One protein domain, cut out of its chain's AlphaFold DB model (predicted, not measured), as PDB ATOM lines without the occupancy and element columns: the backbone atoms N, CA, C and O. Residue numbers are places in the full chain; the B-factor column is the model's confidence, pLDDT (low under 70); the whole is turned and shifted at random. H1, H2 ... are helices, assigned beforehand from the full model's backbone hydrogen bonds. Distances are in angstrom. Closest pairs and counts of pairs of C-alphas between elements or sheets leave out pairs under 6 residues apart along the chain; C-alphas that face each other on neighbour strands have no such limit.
ATOM      1  N   LEU A  23      21.795  20.550  12.303       52.59
ATOM      2  CA  LEU A  23      22.491  20.255  13.560       52.59
ATOM      3  C   LEU A  23      22.796  21.519  14.390       52.59
ATOM      4  O   LEU A  23      23.939  21.766  14.770       52.59
ATOM      5  N   THR A  24      21.793  22.338  14.702       64.94
ATOM      6  CA  THR A  24      21.932  23.270  15.832       64.94
ATOM      7  C   THR A  24      21.140  22.704  17.006       64.94
ATOM      8  O   THR A  24      19.915  22.785  16.980       64.94
ATOM      9  N   PRO A  25      21.799  22.132  18.034       68.44
ATOM     10  CA  PRO A  25      21.112  21.480  19.157       68.44
ATOM     11  C   PRO A  25      20.268  22.446  20.005       68.44
ATOM     12  O   PRO A  25      19.474  22.015  20.834       68.44
ATOM     13  N   PHE A  26      20.421  23.754  19.794       77.75
ATOM     14  CA  PHE A  26      19.661  24.788  20.477       77.75
ATOM     15  C   PHE A  26      18.869  25.649  19.500       77.75
ATOM     16  O   PHE A  26      19.332  25.943  18.396       77.75
ATOM     17  N   GLN A  27      17.699  26.101  19.954       81.81
ATOM     18  CA  GLN A  27      16.888  27.086  19.245       81.81
ATOM     19  C   GLN A  27      17.666  28.405  19.062       81.81
ATOM     20  O   GLN A  27      18.447  28.777  19.947       81.81
ATOM     21  N   PRO A  28      17.443  29.144  17.959       82.25
ATOM     22  CA  PRO A  28      18.075  30.444  17.713       82.25
ATOM     23  C   PRO A  28      17.913  31.429  18.881       82.25
ATOM     24  O   PRO A  28      18.843  32.166  19.204       82.25
ATOM     25  N   ASP A  29      16.771  31.378  19.567       85.25
ATOM     26  CA  ASP A  29      16.444  32.251  20.696       85.25
ATOM     27  C   ASP A  29      17.402  32.081  21.882       85.25
ATOM     28  O   ASP A  29      17.735  33.058  22.557       85.25
ATOM     29  N   LEU A  30      17.918  30.865  22.111       84.12
ATOM     30  CA  LEU A  30      18.902  30.626  23.167       84.12
ATOM     31  C   LEU A  30      20.219  31.345  22.856       84.12
ATOM     32  O   LEU A  30      20.810  31.958  23.742       84.12
ATOM     33  N   TRP A  31      20.665  31.310  21.598       82.38
ATOM     34  CA  TRP A  31      21.882  32.002  21.173       82.38
ATOM     35  C   TRP A  31      21.743  33.516  21.302       82.38
ATOM     36  O   TRP A  31      22.674  34.175  21.764       82.38
ATOM     37  N   ILE A  32      20.569  34.057  20.968       85.62
ATOM     38  CA  ILE A  32      20.247  35.473  21.169       85.62
ATOM     39  C   ILE A  32      20.295  35.816  22.665       85.62
ATOM     40  O   ILE A  32      20.944  36.787  23.047       85.62
ATOM     41  N   GLY A  33      19.692  34.994  23.530       87.44
ATOM     42  CA  GLY A  33      19.730  35.188  24.981       87.44
ATOM     43  C   GLY A  33      21.149  35.146  25.566       87.44
ATOM     44  O   GLY A  33      21.524  36.015  26.358       87.44
ATOM     45  N   VAL A  34      21.975  34.188  25.137       83.62
ATOM     46  CA  VAL A  34      23.389  34.087  25.542       83.62
ATOM     47  C   VAL A  34      24.190  35.295  25.045       83.62
ATOM     48  O   VAL A  34      24.999  35.838  25.793       83.62
ATOM     49  N   ALA A  35      23.944  35.771  23.822       82.88
ATOM     50  CA  ALA A  35      24.608  36.954  23.282       82.88
ATOM     51  C   ALA A  35      24.219  38.235  24.039       82.88
ATOM     52  O   ALA A  35      25.096  39.009  24.414       82.88
ATOM     53  N   ILE A  36      22.928  38.439  24.320       88.88
ATOM     54  CA  ILE A  36      22.442  39.598  25.082       88.88
ATOM     55  C   ILE A  36      23.036  39.591  26.492       88.88
ATOM     56  O   ILE A  36      23.566  40.605  26.941       88.88
ATOM     57  N   THR A  37      22.997  38.453  27.188       87.38
ATOM     58  CA  THR A  37      23.562  38.342  28.543       87.38
ATOM     59  C   THR A  37      25.078  38.540  28.549       87.38
ATOM     60  O   THR A  37      25.585  39.239  29.428       87.38
ATOM     61  N   LEU A  38      25.797  38.017  27.548       81.06
ATOM     62  CA  LEU A  38      27.219  38.304  27.338       81.06
ATOM     63  C   LEU A  38      27.459  39.798  27.152       81.06
ATOM     64  O   LEU A  38      28.324  40.337  27.829       81.06
ATOM     65  N   ILE A  39      26.700  40.475  26.289       83.12
ATOM     66  CA  ILE A  39      26.835  41.920  26.070       83.12
ATOM     67  C   ILE A  39      26.588  42.667  27.378       83.12
ATOM     68  O   ILE A  39      27.426  43.467  27.762       83.12
ATOM     69  N   PHE A  40      25.519  42.381  28.121       83.44
ATOM     70  CA  PHE A  40      25.268  43.056  29.400       83.44
ATOM     71  C   PHE A  40      26.431  42.899  30.383       83.44
ATOM     72  O   PHE A  40      26.843  43.871  31.014       83.44
ATOM     73  N   VAL A  41      27.007  41.704  30.486       81.12
ATOM     74  CA  VAL A  41      28.124  41.433  31.401       81.12
ATOM     75  C   VAL A  41      29.415  42.078  30.904       81.12
ATOM     76  O   VAL A  41      30.086  42.784  31.651       81.12
ATOM     77  N   PHE A  42      29.736  41.917  29.623       74.00
ATOM     78  CA  PHE A  42      30.936  42.478  29.010       74.00
ATOM     79  C   PHE A  42      30.865  43.977  28.754       74.00
ATOM     80  O   PHE A  42      31.910  44.562  28.521       74.00
ATOM     81  N   HIS A  43      29.697  44.615  28.785       74.94
ATOM     82  CA  HIS A  43      29.583  46.062  28.615       74.94
ATOM     83  C   HIS A  43      29.586  46.786  29.964       74.94
ATOM     84  O   HIS A  43      30.148  47.875  30.061       74.94
ATOM     85  N   THR A  44      29.036  46.162  31.014       71.19
ATOM     86  CA  THR A  44      29.083  46.684  32.394       71.19
ATOM     87  C   THR A  44      30.462  46.542  33.037       71.19
ATOM     88  O   THR A  44      30.824  47.356  33.878       71.19
ATOM     89  N   LEU A  45      31.269  45.556  32.635       65.06
ATOM     90  CA  LEU A  45      32.611  45.371  33.195       65.06
ATOM     91  C   LEU A  45      33.614  46.468  32.763       65.06
ATOM     92  O   LEU A  45      34.207  47.080  33.644       65.06
ATOM     93  N   PRO A  46      33.801  46.801  31.472       62.16
ATOM     94  CA  PRO A  46      34.749  47.827  31.024       62.16
ATOM     95  C   PRO A  46      34.280  49.255  31.300       62.16
ATOM     96  O   PRO A  46      35.101  50.135  31.493       62.16
ATOM     97  N   THR A  47      32.970  49.509  31.357       56.12
ATOM     98  CA  THR A  47      32.456  50.839  31.748       56.12
ATOM     99  C   THR A  47      32.705  51.143  33.225       56.12
ATOM    100  O   THR A  47      32.787  52.305  33.605       56.12
ATOM    101  N   VAL A  48      32.876  50.109  34.058       55.44
ATOM    102  CA  VAL A  48      33.333  50.236  35.453       55.44
ATOM    103  C   VAL A  48      34.866  50.237  35.552       55.44
ATOM    104  O   VAL A  48      35.422  50.788  36.501       55.44
ATOM    105  N   PHE A  49      35.554  49.644  34.574       54.91
ATOM    106  CA  PHE A  49      37.011  49.547  34.495       54.91
ATOM    107  C   PHE A  49      37.521  50.276  33.252       54.91
ATOM    108  O   PHE A  49      37.836  49.633  32.254       54.91
ATOM    109  N   GLU A  50      37.627  51.607  33.326       55.75
ATOM    110  CA  GLU A  50      38.170  52.457  32.248       55.75
ATOM    111  C   GLU A  50      39.573  52.027  31.747       55.75
ATOM    112  O   GLU A  50      40.004  52.477  30.689       55.75
ATOM    113  N   GLU A  51      40.269  51.103  32.427       50.53
ATOM    114  CA  GLU A  51      41.543  50.517  31.991       50.53
ATOM    115  C   GLU A  51      41.528  48.971  32.041       50.53
ATOM    116  O   GLU A  51      41.352  48.344  33.088       50.53
ATOM    117  N   THR A  52      41.737  48.323  30.890       55.72
ATOM    118  CA  THR A  52      41.407  46.908  30.623       55.72
ATOM    119  C   THR A  52      42.604  45.954  30.569       55.72
ATOM    120  O   THR A  52      42.698  45.153  29.645       55.72
ATOM    121  N   ASN A  53      43.518  45.961  31.545       55.00
ATOM    122  CA  ASN A  53      44.664  45.025  31.488       55.00
ATOM    123  C   ASN A  53      44.856  44.099  32.694       55.00
ATOM    124  O   ASN A  53      45.563  43.102  32.583       55.00
ATOM    125  N   SER A  54      44.185  44.336  33.820       69.44
ATOM    126  CA  SER A  54      44.139  43.362  34.918       69.44
ATOM    127  C   SER A  54      43.060  43.756  35.916       69.44
ATOM    128  O   SER A  54      42.966  44.926  36.278       69.44
ATOM    129  N   VAL A  55      42.246  42.798  36.365       75.62
ATOM    130  CA  VAL A  55      41.284  43.046  37.447       75.62
ATOM    131  C   VAL A  55      42.089  43.330  38.721       75.62
ATOM    132  O   VAL A  55      42.866  42.468  39.138       75.62
ATOM    133  N   PRO A  56      41.945  44.506  39.358       77.50
ATOM    134  CA  PRO A  56      42.677  44.814  40.579       77.50
ATOM    135  C   PRO A  56      42.345  43.794  41.675       77.50
ATOM    136  O   PRO A  56      41.174  43.513  41.941       77.50
ATOM    137  N   SER A  57      43.362  43.290  42.378       79.44
ATOM    138  CA  SER A  57      43.209  42.275  43.439       79.44
ATOM    139  C   SER A  57      42.278  42.705  44.588       79.44
ATOM    140  O   SER A  57      41.755  41.876  45.336       79.44
ATOM    141  N   VAL A  58      42.025  44.011  44.722       85.44
ATOM    142  CA  VAL A  58      41.069  44.592  45.678       85.44
ATOM    143  C   VAL A  58      39.620  44.236  45.323       85.44
ATOM    144  O   VAL A  58      38.792  44.041  46.215       85.44
ATOM    145  N   ILE A  59      39.307  44.121  44.033       80.88
ATOM    146  CA  ILE A  59      37.955  43.881  43.512       80.88
ATOM    147  C   ILE A  59      37.665  42.392  43.420       80.88
ATOM    148  O   ILE A  59      36.568  41.957  43.755       80.88
ATOM    149  N   GLU A  60      38.680  41.597  43.096       80.81
ATOM    150  CA  GLU A  60      38.606  40.135  43.124       80.81
ATOM    151  C   GLU A  60      38.201  39.593  44.513       80.81
ATOM    152  O   GLU A  60      37.552  38.548  44.649       80.81
ATOM    153  N   LYS A  61      38.544  40.326  45.581       86.62
ATOM    154  CA  LYS A  61      38.157  39.998  46.962       86.62
ATOM    155  C   LYS A  61      36.733  40.428  47.322       86.62
ATOM    156  O   LYS A  61      36.231  40.004  48.363       86.62
ATOM    157  N   LYS A  62      36.058  41.245  46.507       90.19
ATOM    158  CA  LYS A  62      34.679  41.672  46.780       90.19
ATOM    159  C   LYS A  62      33.714  40.517  46.512       90.19
ATOM    160  O   LYS A  62      33.748  39.890  45.454       90.19
ATOM    161  N   GLN A  63      32.805  40.273  47.459       89.81
ATOM    162  CA  GLN A  63      31.785  39.224  47.332       89.81
ATOM    163  C   GLN A  63      30.929  39.377  46.069       89.81
ATOM    164  O   GLN A  63      30.632  38.380  45.422       89.81
ATOM    165  N   PHE A  64      30.585  40.610  45.687       86.69
ATOM    166  CA  PHE A  64      29.782  40.891  44.495       86.69
ATOM    167  C   PHE A  64      30.423  40.354  43.205       86.69
ATOM    168  O   PHE A  64      29.768  39.655  42.434       86.69
ATOM    169  N   TYR A  65      31.722  40.606  43.013       83.69
ATOM    170  CA  TYR A  65      32.471  40.120  41.852       83.69
ATOM    171  C   TYR A  65      32.480  38.587  41.804       83.69
ATOM    172  O   TYR A  65      32.166  37.988  40.776       83.69
ATOM    173  N   ARG A  66      32.756  37.945  42.947       87.56
ATOM    174  CA  ARG A  66      32.764  36.480  43.069       87.56
ATOM    175  C   ARG A  66      31.396  35.853  42.798       87.56
ATOM    176  O   ARG A  66      31.347  34.801  42.173       87.56
ATOM    177  N   LEU A  67      30.304  36.483  43.233       88.69
ATOM    178  CA  LEU A  67      28.945  35.988  42.990       88.69
ATOM    179  C   LEU A  67      28.564  36.073  41.510       88.69
ATOM    180  O   LEU A  67      28.065  35.091  40.966       88.69
ATOM    181  N   ILE A  68      28.835  37.198  40.839       84.75
ATOM    182  CA  ILE A  68      28.499  37.366  39.416       84.75
ATOM    183  C   ILE A  68      29.320  36.418  38.547       84.75
ATOM    184  O   ILE A  68      28.743  35.634  37.795       84.75
ATOM    185  N   PHE A  69      30.649  36.443  38.674       82.81
ATOM    186  CA  PHE A  69      31.516  35.578  37.871       82.81
ATOM    187  C   PHE A  69      31.358  34.104  38.228       82.81
ATOM    188  O   PHE A  69      31.386  33.264  37.334       82.81
ATOM    189  N   GLY A  70      31.141  33.779  39.504       86.25
ATOM    190  CA  GLY A  70      30.857  32.413  39.937       86.25
ATOM    191  C   GLY A  70      29.562  31.877  39.328       86.25
ATOM    192  O   GLY A  70      29.551  30.771  38.793       86.25
ATOM    193  N   THR A  71      28.494  32.682  39.324       85.50
ATOM    194  CA  THR A  71      27.216  32.314  38.690       85.50
ATOM    195  C   THR A  71      27.376  32.159  37.178       85.50
ATOM    196  O   THR A  71      26.874  31.195  36.608       85.50
ATOM    197  N   TRP A  72      28.131  33.051  36.531       83.19
ATOM    198  CA  TRP A  72      28.425  32.958  35.099       83.19
ATOM    199  C   TRP A  72      29.253  31.731  34.732       83.19
ATOM    200  O   TRP A  72      28.935  31.051  33.761       83.19
ATOM    201  N   ALA A  73      30.290  31.418  35.507       80.19
ATOM    202  CA  ALA A  73      31.112  30.231  35.302       80.19
ATOM    203  C   ALA A  73      30.286  28.947  35.468       80.19
ATOM    204  O   ALA A  73      30.406  28.024  34.662       80.19
ATOM    205  N   LEU A  74      29.399  28.912  36.468       83.81
ATOM    206  CA  LEU A  74      28.472  27.804  36.680       83.81
ATOM    207  C   LEU A  74      27.487  27.676  35.509       83.81
ATOM    208  O   LEU A  74      27.324  26.584  34.968       83.81
ATOM    209  N   MET A  75      26.891  28.781  35.058       80.31
ATOM    210  CA  MET A  75      25.986  28.793  33.905       80.31
ATOM    211  C   MET A  75      26.692  28.348  32.617       80.31
ATOM    212  O   MET A  75      26.158  27.519  31.884       80.31
ATOM    213  N   ALA A  76      27.914  28.824  32.366       79.31
ATOM    214  CA  ALA A  76      28.721  28.420  31.217       79.31
ATOM    215  C   ALA A  76      29.079  26.926  31.256       79.31
ATOM    216  O   ALA A  76      29.030  26.258  30.221       79.31
ATOM    217  N   SER A  77      29.387  26.382  32.438       77.75
ATOM    218  CA  SER A  77      29.642  24.949  32.613       77.75
ATOM    219  C   SER A  77      28.390  24.115  32.333       77.75
ATOM    220  O   SER A  77      28.473  23.140  31.587       77.75
ATOM    221  N   ILE A  78      27.226  24.524  32.851       82.12
ATOM    222  CA  ILE A  78      25.950  23.847  32.582       82.12
ATOM    223  C   ILE A  78      25.620  23.893  31.090       82.12
ATOM    224  O   ILE A  78      25.353  22.850  30.506       82.12
ATOM    225  N   LEU A  79      25.687  25.066  30.453       77.38
ATOM    226  CA  LEU A  79      25.393  25.213  29.024       77.38
ATOM    227  C   LEU A  79      26.331  24.366  28.159       77.38
ATOM    228  O   LEU A  79      25.865  23.694  27.244       77.38
ATOM    229  N   THR A  80      27.628  24.342  28.478       82.44
ATOM    230  CA  THR A  80      28.608  23.494  27.778       82.44
ATOM    231  C   THR A  80      28.291  22.010  27.954       82.44
ATOM    232  O   THR A  80      28.310  21.257  26.984       82.44
ATOM    233  N   ASN A  81      27.961  21.580  29.172       81.06
ATOM    234  CA  ASN A  81      27.626  20.185  29.447       81.06
ATOM    235  C   ASN A  81      26.312  19.765  28.774       81.06
ATOM    236  O   ASN A  81      26.256  18.681  28.201       81.06
ATOM    237  N   CYS A  82      25.288  20.624  28.769       84.81
ATOM    238  CA  CYS A  82      24.039  20.388  28.044       84.81
ATOM    239  C   CYS A  82      24.267  20.353  26.531       84.81
ATOM    240  O   CYS A  82      23.741  19.471  25.863       84.81
ATOM    241  N   TYR A  83      25.078  21.267  25.990       83.44
ATOM    242  CA  TYR A  83      25.440  21.270  24.573       83.44
ATOM    243  C   TYR A  83      26.131  19.968  24.182       83.44
ATOM    244  O   TYR A  83      25.728  19.331  23.218       83.44
ATOM    245  N   ASN A  84      27.135  19.549  24.955       81.38
ATOM    246  CA  ASN A  84      27.842  18.297  24.714       81.38
ATOM    247  C   ASN A  84      26.906  17.096  24.856       81.38
ATOM    248  O   ASN A  84      26.964  16.203  24.024       81.38
ATOM    249  N   GLY A  85      26.028  17.085  25.862       85.62
ATOM    250  CA  GLY A  85      25.028  16.037  26.058       85.62
ATOM    251  C   GLY A  85      24.091  15.908  24.861       85.62
ATOM    252  O   GLY A  85      24.008  14.833  24.279       85.62
ATOM    253  N   ILE A  86      23.472  17.013  24.431       80.69
ATOM    254  CA  ILE A  86      22.573  17.030  23.271       80.69
ATOM    255  C   ILE A  86      23.345  16.727  21.991       80.69
ATOM    256  O   ILE A  86      22.836  16.014  21.140       80.69
ATOM    257  N   MET A  87      24.573  17.224  21.823       79.31
ATOM    258  CA  MET A  87      25.368  16.943  20.628       79.31
ATOM    259  C   MET A  87      25.769  15.468  20.565       79.31
ATOM    260  O   MET A  87      25.631  14.862  19.513       79.31
ATOM    261  N   ILE A  88      26.190  14.865  21.678       80.38
ATOM    262  CA  ILE A  88      26.456  13.425  21.771       80.38
ATOM    263  C   ILE A  88      25.172  12.640  21.502       80.38
ATOM    264  O   ILE A  88      25.192  11.712  20.704       80.38
ATOM    265  N   GLU A  89      24.051  13.026  22.107       79.38
ATOM    266  CA  GLU A  89      22.755  12.398  21.858       79.38
ATOM    267  C   GLU A  89      22.335  12.546  20.393       79.38
ATOM    268  O   GLU A  89      21.881  11.582  19.807       79.38
ATOM    269  N   THR A  90      22.571  13.687  19.750       71.06
ATOM    270  CA  THR A  90      22.249  13.905  18.328       71.06
ATOM    271  C   THR A  90      23.200  13.144  17.399       71.06
ATOM    272  O   THR A  90      22.821  12.777  16.292       71.06
ATOM    273  N   LEU A  91      24.442  12.906  17.831       71.88
ATOM    274  CA  LEU A  91      25.436  12.137  17.080       71.88
ATOM    275  C   LEU A  91      25.257  10.622  17.254       71.88
ATOM    276  O   LEU A  91      25.619   9.867  16.355       71.88
ATOM    277  N   ILE A  92      24.737  10.174  18.400       72.69
ATOM    278  CA  ILE A  92      24.571   8.752  18.736       72.69
ATOM    279  C   ILE A  92      23.139   8.273  18.476       72.69
ATOM    280  O   ILE A  92      22.948   7.154  18.001       72.69
ATOM    281  N   ALA A  93      22.127   9.086  18.775       67.06
ATOM    282  CA  ALA A  93      20.755   8.774  18.423       67.06
ATOM    283  C   ALA A  93      20.576   9.019  16.922       67.06
ATOM    284  O   ALA A  93      20.940  10.088  16.425       67.06
TER     285      ALA A  93
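This is residues 23 to 93 of the 416 residues of an uncharacterized protein of Folsomia candida (UniProt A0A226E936). Two long helices, H1 and H3, run side by side with a gap between them: the backbone goes out along H1, turns through a loop and the short helix H2, and comes back along H3. This makes a loose, narrow U, with the turn at one end of the long axis; the loop residues 49 to 54 stick out there, and H3 is the longest helix. The printed part has 71 residues with three named helices, in the order H1, H2, H3, and no named strand; its class is all helix. It is loose, with a radius of gyration of the C-alphas of 16.0 A, and its outline is a rod spanning 49 by 21 by 19 A.

Start at Leu 23 and go on to H1, residues 28 to 48. Its residues 28 to 33 stand free, and so do its residues 46 to 48. Next look at H2, residues 57 to 60, which is apart from H1. From H2 a tight link of 2 residues brings you to H3, residues 63 to 92. H2 and H3 are close but not clearly touching, with 2 pairs of C-alphas within 8 A; the closest C-alphas are those of Ile 59 and Tyr 65, 6.9 A apart. H1 and H3 are near each other, with no pair of C-alphas within 8 A but 7 pairs within 10 A. In H3 every O i to N i+4 pair is within hydrogen-bond range, in H1 15 of 17 are, and H2 is too short for such a pair; its one O i to N i+3 pair is not within range.

Find C-alpha 28 at (18.075, 30.444, 17.713), where H1 begins; from there H1 runs 30.6 A over 21 residues to C-alpha 48 at (33.333, 50.236, 35.453), and x, y and z are each larger at its last C-alpha than at its first. H2 has four residues, Ser 57 to Glu 60. H3 has 30 residues, Gln 63 to Ile 92, and runs 42.4 A to C-alpha 92 at (24.571, 8.752, 18.736), where x, y and z are each smaller than at C-alpha 63.

The C-alphas farthest apart are those of Val 58 and Ala 93, 49.4 A, while those of Leu 23 and Ala 93, the first and last printed, are 12.6 A apart. The printed part has no cut. The link from H1 to H2, 8 residues, is short. The mean pLDDT of the printed part is 77.5; look for values under 70 at residues 23 to 25, at residues 45 to 54, of which 45 to 48 belong to H1, and at residue 93.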